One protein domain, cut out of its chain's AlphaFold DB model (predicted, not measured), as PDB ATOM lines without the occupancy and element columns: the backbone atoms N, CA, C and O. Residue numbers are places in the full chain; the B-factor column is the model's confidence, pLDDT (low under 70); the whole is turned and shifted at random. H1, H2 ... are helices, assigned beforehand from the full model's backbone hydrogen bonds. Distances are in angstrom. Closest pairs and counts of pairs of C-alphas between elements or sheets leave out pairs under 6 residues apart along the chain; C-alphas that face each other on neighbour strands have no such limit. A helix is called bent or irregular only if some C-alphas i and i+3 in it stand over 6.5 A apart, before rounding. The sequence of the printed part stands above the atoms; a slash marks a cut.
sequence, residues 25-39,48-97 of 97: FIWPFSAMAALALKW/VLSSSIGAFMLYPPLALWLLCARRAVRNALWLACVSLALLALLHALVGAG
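AT A GLANCE: This is residues 25 to 39 and 48 to 97 of the 97 residues of an uncharacterized protein of Pseudomonas sp. C5pp (UniProt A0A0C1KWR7). The long helix H3 and the bent helix H2 make the two sides of a flat, open U, and the shorter helix H1 is between H3 and arm H2a at the open end, packing on both. Arm H2b leads to the corner, where residues 68 to 73 stick out. The printed part has 65 residues, with three named helices in the order H1, H2, H3 and no named strand; the class is all helix. It is only just loose, close to compact, with a radius of gyration of the C-alphas of 13.2 A, and spans 41 by 23 by 12 A.

HOW THE PARTS SIT: H3, residues 72 to 95, touches H1, residues 25 to 39, with its residues 79 to 90 alone; the closest C-alphas are those of Phe 25 and Ser 83, 4.7 A apart. H1 and H3 run the same way at a steep tilt of 40 degrees. H2, residues 48 to 68, was assigned as one helix by its hydrogen bonds but is bent: C-alphas 57 and 60 are 6.8 A apart. Its arms, H2a, residues 48 to 57, and H2b, residues 60 to 68, stand at a shallow tilt of 34 degrees, only just short of steep. H1 and H2a touch, closest at the C-alphas of Ala 34 and Val 48, 5.0 A apart, and run opposite ways at 37 degrees, only just a steep tilt. H2b and H3 only just touch, and only at the corner, with 3 pairs of C-alphas within 8 A; the closest are those of Leu 66 and Ala 72, 5.5 A. H2a and H3 are apart, as are H1 and H2b. In H1, H2a, H2b and H3 every O i to N i+4 pair is within hydrogen-bond range.

IN THESE COORDINATES: H3 is 34.0 A long, from C-alpha 72 at (27.623, 17.459, -11.172) to C-alpha 95 at (2.374, 8.703, 9.877). H1 begins at C-alpha 25, (15.857, 9.455, -5.170), and is 21.3 A long. H2a measures 14.2 A and H2b 12.1 A.

THE WHOLE: The C-alphas farthest apart, those of Arg 70 and Gly 97, are 41.8 A apart. Residues 40 to 47 are not printed, and C-alphas 39 and 48 are 12.3 A apart across this cut; the link from H2 to H3 is tight. Mean pLDDT of the printed part is 80.4, with residues 94 to 97 under 70.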
ATOM      1  N   PHE A  25      16.925   8.625  -4.616       83.19
ATOM      2  CA  PHE A  25      15.857   9.455  -5.170       83.19
ATOM      3  C   PHE A  25      14.680   8.620  -5.684       83.19
ATOM      4  O   PHE A  25      13.517   8.936  -5.428       83.19
ATOM      5  N   ILE A  26      14.974   7.545  -6.411       84.62
ATOM      6  CA  ILE A  26      13.953   6.738  -7.080       84.62
ATOM      7  C   ILE A  26      13.070   5.997  -6.098       84.62
ATOM      8  O   ILE A  26      11.871   5.869  -6.340       84.62
ATOM      9  N   TRP A  27      13.638   5.533  -4.992       82.12
ATOM     10  CA  TRP A  27      12.884   4.779  -4.008       82.12
ATOM     11  C   TRP A  27      11.675   5.560  -3.446       82.12
ATOM     12  O   TRP A  27      10.542   5.138  -3.707       82.12
ATOM     13  N   PRO A  28      11.833   6.730  -2.796       79.81
ATOM     14  CA  PRO A  28      10.699   7.510  -2.309       79.81
ATOM     15  C   PRO A  28       9.856   8.094  -3.449       79.81
ATOM     16  O   PRO A  28       8.644   8.212  -3.298       79.81
ATOM     17  N   PHE A  29      10.447   8.402  -4.609       82.94
ATOM     18  CA  PHE A  29       9.690   8.861  -5.775       82.94
ATOM     19  C   PHE A  29       8.704   7.795  -6.278       82.94
ATOM     20  O   PHE A  29       7.534   8.095  -6.506       82.94
ATOM     21  N   SER A  30       9.142   6.538  -6.395       84.50
ATOM     22  CA  SER A  30       8.298   5.414  -6.817       84.50
ATOM     23  C   SER A  30       7.179   5.120  -5.814       84.50
ATOM     24  O   SER A  30       6.042   4.863  -6.213       84.50
ATOM     25  N   ALA A  31       7.473   5.230  -4.515       83.44
ATOM     26  CA  ALA A  31       6.492   5.063  -3.451       83.44
ATOM     27  C   ALA A  31       5.451   6.191  -3.470       83.44
ATOM     28  O   ALA A  31       4.252   5.938  -3.356       83.44
ATOM     29  N   MET A  32       5.886   7.433  -3.692       82.69
ATOM     30  CA  MET A  32       4.981   8.574  -3.785       82.69
ATOM     31  C   MET A  32       4.132   8.540  -5.059       82.69
ATOM     32  O   MET A  32       2.950   8.869  -5.015       82.69
ATOM     33  N   ALA A  33       4.694   8.069  -6.174       82.94
ATOM     34  CA  ALA A  33       3.951   7.840  -7.408       82.94
ATOM     35  C   ALA A  33       2.903   6.726  -7.240       82.94
ATOM     36  O   ALA A  33       1.763   6.901  -7.660       82.94
ATOM     37  N   ALA A  34       3.242   5.620  -6.565       83.56
ATOM     38  CA  ALA A  34       2.279   4.565  -6.240       83.56
ATOM     39  C   ALA A  34       1.143   5.083  -5.343       83.56
ATOM     40  O   ALA A  34      -0.023   4.776  -5.584       83.56
ATOM     41  N   LEU A  35       1.467   5.903  -4.335       82.31
ATOM     42  CA  LEU A  35       0.468   6.560  -3.494       82.31
ATOM     43  C   LEU A  35      -0.441   7.468  -4.327       82.31
ATOM     44  O   LEU A  35      -1.657   7.343  -4.234       82.31
ATOM     45  N   ALA A  36       0.118   8.332  -5.174       82.44
ATOM     46  CA  ALA A  36      -0.659   9.222  -6.036       82.44
ATOM     47  C   ALA A  36      -1.597   8.451  -6.983       82.44
ATOM     48  O   ALA A  36      -2.758   8.823  -7.136       82.44
ATOM     49  N   LEU A  37      -1.127   7.344  -7.563       82.38
ATOM     50  CA  LEU A  37      -1.935   6.477  -8.426       82.38
ATOM     51  C   LEU A  37      -3.043   5.752  -7.652       82.38
ATOM     52  O   LEU A  37      -4.166   5.643  -8.141       82.38
ATOM     53  N   LYS A  38      -2.771   5.330  -6.410       80.38
ATOM     54  CA  LYS A  38      -3.800   4.799  -5.506       80.38
ATOM     55  C   LYS A  38      -4.880   5.849  -5.213       80.38
ATOM     56  O   LYS A  38      -6.062   5.521  -5.248       80.38
ATOM     57  N   TRP A  39      -4.499   7.105  -4.961       81.00
ATOM     58  CA  TRP A  39      -5.453   8.212  -4.778       81.00
ATOM     59  C   TRP A  39      -6.276   8.502  -6.042       81.00
ATOM     60  O   TRP A  39      -7.425   8.918  -5.931       81.00
ATOM     61  N   VAL A  48       1.671   0.199  -7.976       82.50
ATOM     62  CA  VAL A  48       3.058  -0.183  -7.662       82.50
ATOM     63  C   VAL A  48       3.797  -0.654  -8.914       82.50
ATOM     64  O   VAL A  48       4.977  -0.342  -9.087       82.50
ATOM     65  N   LEU A  49       3.126  -1.381  -9.810       83.75
ATOM     66  CA  LEU A  49       3.736  -1.877 -11.041       83.75
ATOM     67  C   LEU A  49       4.108  -0.722 -11.980       83.75
ATOM     68  O   LEU A  49       5.250  -0.624 -12.427       83.75
ATOM     69  N   SER A  50       3.173   0.195 -12.236       81.00
ATOM     70  CA  SER A  50       3.394   1.357 -13.099       81.00
ATOM     71  C   SER A  50       4.406   2.334 -12.508       81.00
ATOM     72  O   SER A  50       5.241   2.859 -13.246       81.00
ATOM     73  N   SER A  51       4.396   2.548 -11.186       83.19
ATOM     74  CA  SER A  51       5.398   3.400 -10.540       83.19
ATOM     75  C   SER A  51       6.797   2.787 -10.604       83.19
ATOM     76  O   SER A  51       7.766   3.505 -10.850       83.19
ATOM     77  N   SER A  52       6.902   1.464 -10.462       81.94
ATOM     78  CA  SER A  52       8.163   0.730 -10.585       81.94
ATOM     79  C   SER A  52       8.704   0.790 -12.013       81.94
ATOM     80  O   SER A  52       9.885   1.067 -12.204       81.94
ATOM     81  N   ILE A  53       7.854   0.609 -13.029       85.69
ATOM     82  CA  ILE A  53       8.255   0.743 -14.439       85.69
ATOM     83  C   ILE A  53       8.747   2.168 -14.725       85.69
ATOM     84  O   ILE A  53       9.816   2.342 -15.313       85.69
ATOM     85  N   GLY A  54       8.018   3.188 -14.259       83.56
ATOM     86  CA  GLY A  54       8.432   4.587 -14.392       83.56
ATOM     87  C   GLY A  54       9.780   4.863 -13.718       83.56
ATOM     88  O   GLY A  54      10.657   5.491 -14.309       83.56
ATOM     89  N   ALA A  55       9.987   4.325 -12.518       83.00
ATOM     90  CA  ALA A  55      11.254   4.384 -11.798       83.00
ATOM     91  C   ALA A  55      12.411   3.717 -12.565       83.00
ATOM     92  O   ALA A  55      13.470   4.326 -12.727       83.00
ATOM     93  N   PHE A  56      12.208   2.508 -13.095       84.56
ATOM     94  CA  PHE A  56      13.212   1.810 -13.903       84.56
ATOM     95  C   PHE A  56      13.579   2.580 -15.174       84.56
ATOM     96  O   PHE A  56      14.751   2.624 -15.540       84.56
ATOM     97  N   MET A  57      12.601   3.217 -15.821       85.69
ATOM     98  CA  MET A  57      12.831   4.052 -17.003       85.69
ATOM     99  C   MET A  57      13.591   5.341 -16.673       85.69
ATOM    100  O   MET A  57      14.414   5.792 -17.469       85.69
ATOM    101  N   LEU A  58      13.354   5.924 -15.496       81.69
ATOM    102  CA  LEU A  58      14.005   7.159 -15.057       81.69
ATOM    103  C   LEU A  58      15.431   6.940 -14.537       81.69
ATOM    104  O   LEU A  58      16.246   7.855 -14.623       81.69
ATOM    105  N   TYR A  59      15.773   5.751 -14.041       78.12
ATOM    106  CA  TYR A  59      17.085   5.480 -13.441       78.12
ATOM    107  C   TYR A  59      18.296   5.715 -14.363       78.12
ATOM    108  O   TYR A  59      19.145   6.545 -14.013       78.12
ATOM    109  N   PRO A  60      18.402   5.066 -15.540       81.44
ATOM    110  CA  PRO A  60      19.528   5.278 -16.441       81.44
ATOM    111  C   PRO A  60      19.699   6.736 -16.911       81.44
ATOM    112  O   PRO A  60      20.829   7.231 -16.835       81.44
ATOM    113  N   PRO A  61      18.655   7.477 -17.345       84.38
ATOM    114  CA  PRO A  61      18.835   8.869 -17.744       84.38
ATOM    115  C   PRO A  61      19.204   9.775 -16.563       84.38
ATOM    116  O   PRO A  61      19.993  10.698 -16.753       84.38
ATOM    117  N   LEU A  62      18.721   9.506 -15.343       79.56
ATOM    118  CA  LEU A  62      19.089  10.285 -14.153       79.56
ATOM    119  C   LEU A  62      20.572  10.098 -13.790       79.56
ATOM    120  O   LEU A  62      21.276  11.071 -13.509       79.56
ATOM    121  N   ALA A  63      21.060   8.856 -13.846       79.56
ATOM    122  CA  ALA A  63      22.464   8.535 -13.615       79.56
ATOM    123  C   ALA A  63      23.369   9.164 -14.687       79.56
ATOM    124  O   ALA A  63      24.361   9.817 -14.358       79.56
ATOM    125  N   LEU A  64      23.000   9.049 -15.969       81.69
ATOM    126  CA  LEU A  64      23.724   9.688 -17.072       81.69
ATOM    127  C   LEU A  64      23.722  11.215 -16.947       81.69
ATOM    128  O   LEU A  64      24.752  11.850 -17.166       81.69
ATOM    129  N   TRP A  65      22.601  11.815 -16.546       83.12
ATOM    130  CA  TRP A  65      22.501  13.257 -16.338       83.12
ATOM    131  C   TRP A  65      23.452  13.751 -15.243       83.12
ATOM    132  O   TRP A  65      24.150  14.744 -15.445       83.12
ATOM    133  N   LEU A  66      23.548  13.040 -14.115       78.62
ATOM    134  CA  LEU A  66      24.478  13.376 -13.028       78.62
ATOM    135  C   LEU A  66      25.950  13.289 -13.458       78.62
ATOM    136  O   LEU A  66      26.762  14.095 -13.004       78.62
ATOM    137  N   LEU A  67      26.283  12.352 -14.349       78.38
ATOM    138  CA  LEU A  67      27.644  12.151 -14.854       78.38
ATOM    139  C   LEU A  67      28.030  13.153 -15.951       78.38
ATOM    140  O   LEU A  67      29.171  13.613 -15.992       78.38
ATOM    141  N   CYS A  68      27.090  13.507 -16.827       79.38
ATOM    142  CA  CYS A  68      27.317  14.423 -17.948       79.38
ATOM    143  C   CYS A  68      27.149  15.902 -17.564       79.38
ATOM    144  O   CYS A  68      27.571  16.791 -18.308       79.38
ATOM    145  N   ALA A  69      26.528  16.203 -16.420       77.00
ATOM    146  CA  ALA A  69      26.263  17.574 -16.016       77.00
ATOM    147  C   ALA A  69      27.550  18.359 -15.721       77.00
ATOM    148  O   ALA A  69      28.353  18.020 -14.853       77.00
ATOM    149  N   ARG A  70      27.660  19.538 -16.345       70.06
ATOM    150  CA  ARG A  70      28.748  20.511 -16.125       70.06
ATOM    151  C   ARG A  70      28.876  20.969 -14.661       70.06
ATOM    152  O   ARG A  70      29.916  21.483 -14.266       70.06
ATOM    153  N   ARG A  71      27.813  20.802 -13.863       77.31
ATOM    154  CA  ARG A  71      27.735  21.108 -12.423       77.31
ATOM    155  C   ARG A  71      27.297  19.880 -11.609       77.31
ATOM    156  O   ARG A  71      26.399  19.992 -10.779       77.31
ATOM    157  N   ALA A  72      27.933  18.729 -11.841       74.69
ATOM    158  CA  ALA A  72      27.623  17.459 -11.172       74.69
ATOM    159  C   ALA A  72      27.462  17.586  -9.643       74.69
ATOM    160  O   ALA A  72      26.478  17.103  -9.096       74.69
ATOM    161  N   VAL A  73      28.342  18.334  -8.964       77.31
ATOM    162  CA  VAL A  73      28.266  18.574  -7.505       77.31
ATOM    163  C   VAL A  73      26.982  19.278  -7.088       77.31
ATOM    164  O   VAL A  73      26.312  18.852  -6.151       77.31
ATOM    165  N   ARG A  74      26.619  20.358  -7.785       82.38
ATOM    166  CA  ARG A  74      25.425  21.135  -7.443       82.38
ATOM    167  C   ARG A  74      24.161  20.330  -7.718       82.38
ATOM    168  O   ARG A  74      23.229  20.386  -6.928       82.38
ATOM    169  N   ASN A  75      24.144  19.582  -8.818       82.50
ATOM    170  CA  ASN A  75      23.018  18.726  -9.167       82.50
ATOM    171  C   ASN A  75      22.881  17.564  -8.179       82.50
ATOM    172  O   ASN A  75      21.770  17.282  -7.758       82.50
ATOM    173  N   ALA A  76      23.990  16.958  -7.748       80.75
ATOM    174  CA  ALA A  76      24.007  15.927  -6.714       80.75
ATOM    175  C   ALA A  76      23.463  16.445  -5.372       80.75
ATOM    176  O   ALA A  76      22.633  15.780  -4.760       80.75
ATOM    177  N   LEU A  77      23.869  17.649  -4.947       84.12
ATOM    178  CA  LEU A  77      23.337  18.304  -3.745       84.12
ATOM    179  C   LEU A  77      21.833  18.569  -3.852       84.12
ATOM    180  O   LEU A  77      21.088  18.240  -2.937       84.12
ATOM    181  N   TRP A  78      21.378  19.119  -4.981       85.12
ATOM    182  CA  TRP A  78      19.948  19.315  -5.231       85.12
ATOM    183  C   TRP A  78      19.183  17.997  -5.186       85.12
ATOM    184  O   TRP A  78      18.154  17.915  -4.525       85.12
ATOM    185  N   LEU A  79      19.702  16.956  -5.837       83.94
ATOM    186  CA  LEU A  79      19.074  15.642  -5.853       83.94
ATOM    187  C   LEU A  79      18.985  15.048  -4.443       83.94
ATOM    188  O   LEU A  79      17.954  14.492  -4.081       83.94
ATOM    189  N   ALA A  80      20.032  15.215  -3.628       83.50
ATOM    190  CA  ALA A  80      20.037  14.800  -2.230       83.50
ATOM    191  C   ALA A  80      18.971  15.549  -1.416       83.50
ATOM    192  O   ALA A  80      18.181  14.916  -0.721       83.50
ATOM    193  N   CYS A  81      18.894  16.878  -1.546       85.62
ATOM    194  CA  CYS A  81      17.877  17.687  -0.872       85.62
ATOM    195  C   CYS A  81      16.457  17.275  -1.271       85.62
ATOM    196  O   CYS A  81      15.607  17.109  -0.400       85.62
ATOM    197  N   VAL A  82      16.202  17.069  -2.565       85.50
ATOM    198  CA  VAL A  82      14.882  16.636  -3.040       85.50
ATOM    199  C   VAL A  82      14.565  15.221  -2.552       85.50
ATOM    200  O   VAL A  82      13.446  14.977  -2.117       85.50
ATOM    201  N   SER A  83      15.541  14.306  -2.545       84.62
ATOM    202  CA  SER A  83      15.358  12.946  -2.011       84.62
ATOM    203  C   SER A  83      14.987  12.968  -0.530       84.62
ATOM    204  O   SER A  83      14.071  12.264  -0.117       84.62
ATOM    205  N   LEU A  84      15.654  13.810   0.268       85.62
ATOM    206  CA  LEU A  84      15.342  13.988   1.687       85.62
ATOM    207  C   LEU A  84      13.958  14.607   1.897       85.62
ATOM    208  O   LEU A  84      13.219  14.147   2.763       85.62
ATOM    209  N   ALA A  85      13.586  15.610   1.099       85.56
ATOM    210  CA  ALA A  85      12.256  16.210   1.156       85.56
ATOM    211  C   ALA A  85      11.160  15.195   0.799       85.56
ATOM    212  O   ALA A  85      10.143  15.123   1.486       85.56
ATOM    213  N   LEU A  86      11.390  14.372  -0.229       84.50
ATOM    214  CA  LEU A  86      10.506  13.277  -0.626       84.50
ATOM    215  C   LEU A  86      10.355  12.237   0.486       84.50
ATOM    216  O   LEU A  86       9.239  11.840   0.797       84.50
ATOM    217  N   LEU A  87      11.462  11.829   1.111       83.94
ATOM    218  CA  LEU A  87      11.456  10.928   2.263       83.94
ATOM    219  C   LEU A  87      10.662  11.514   3.433       83.94
ATOM    220  O   LEU A  87       9.788  10.842   3.971       83.94
ATOM    221  N   ALA A  88      10.925  12.768   3.805       85.25
ATOM    222  CA  ALA A  88      10.214  13.442   4.888       85.25
ATOM    223  C   ALA A  88       8.705  13.529   4.611       85.25
ATOM    224  O   ALA A  88       7.896  13.247   5.493       85.25
ATOM    225  N   LEU A  89       8.330  13.859   3.373       84.19
ATOM    226  CA  LEU A  89       6.940  13.916   2.941       84.19
ATOM    227  C   LEU A  89       6.280  12.531   2.991       84.19
ATOM    228  O   LEU A  89       5.175  12.403   3.509       84.19
ATOM    229  N   LEU A  90       6.973  11.490   2.519       81.94
ATOM    230  CA  LEU A  90       6.491  10.110   2.576       81.94
ATOM    231  C   LEU A  90       6.273   9.654   4.025       81.94
ATOM    232  O   LEU A  90       5.238   9.075   4.336       81.94
ATOM    233  N   HIS A  91       7.214   9.954   4.923       81.50
ATOM    234  CA  HIS A  91       7.087   9.650   6.349       81.50
ATOM    235  C   HIS A  91       5.924  10.401   7.003       81.50
ATOM    236  O   HIS A  91       5.198   9.807   7.797       81.50
ATOM    237  N   ALA A  92       5.710  11.672   6.652       81.81
ATOM    238  CA  ALA A  92       4.566  12.438   7.140       81.81
ATOM    239  C   ALA A  92       3.231  11.848   6.652       81.81
ATOM    240  O   ALA A  92       2.293  11.732   7.432       81.81
ATOM    241  N   LEU A  93       3.159  11.424   5.387       74.88
ATOM    242  CA  LEU A  93       1.973  10.793   4.798       74.88
ATOM    243  C   LEU A  93       1.677   9.409   5.388       74.88
ATOM    244  O   LEU A  93       0.517   9.088   5.614       74.88
ATOM    245  N   VAL A  94       2.705   8.599   5.650       68.06
ATOM    246  CA  VAL A  94       2.551   7.283   6.295       68.06
ATOM    247  C   VAL A  94       2.185   7.425   7.775       68.06
ATOM    248  O   VAL A  94       1.414   6.622   8.279       68.06
ATOM    249  N   GLY A  95       2.704   8.441   8.472       59.03
ATOM    250  CA  GLY A  95       2.374   8.703   9.877       59.03
ATOM    251  C   GLY A  95       1.008   9.362  10.107       59.03
ATOM    252  O   GLY A  95       0.558   9.422  11.247       59.03
ATOM    253  N   ALA A  96       0.362   9.866   9.052       55.56
ATOM    254  CA  ALA A  96      -0.955  10.505   9.108       55.56
ATOM    255  C   ALA A  96      -2.118   9.576   8.698       55.56
ATOM    256  O   ALA A  96      -3.263  10.029   8.680       55.56
ATOM    257  N   GLY A  97      -1.826   8.323   8.328       42.50
ATOM    258  CA  GLY A  97      -2.792   7.324   7.853       42.50
ATOM    259  C   GLY A  97      -3.069   6.212   8.850       42.50
ATOM    260  O   GLY A  97      -2.166   5.894   9.654       42.50
TER     261      GLY A  97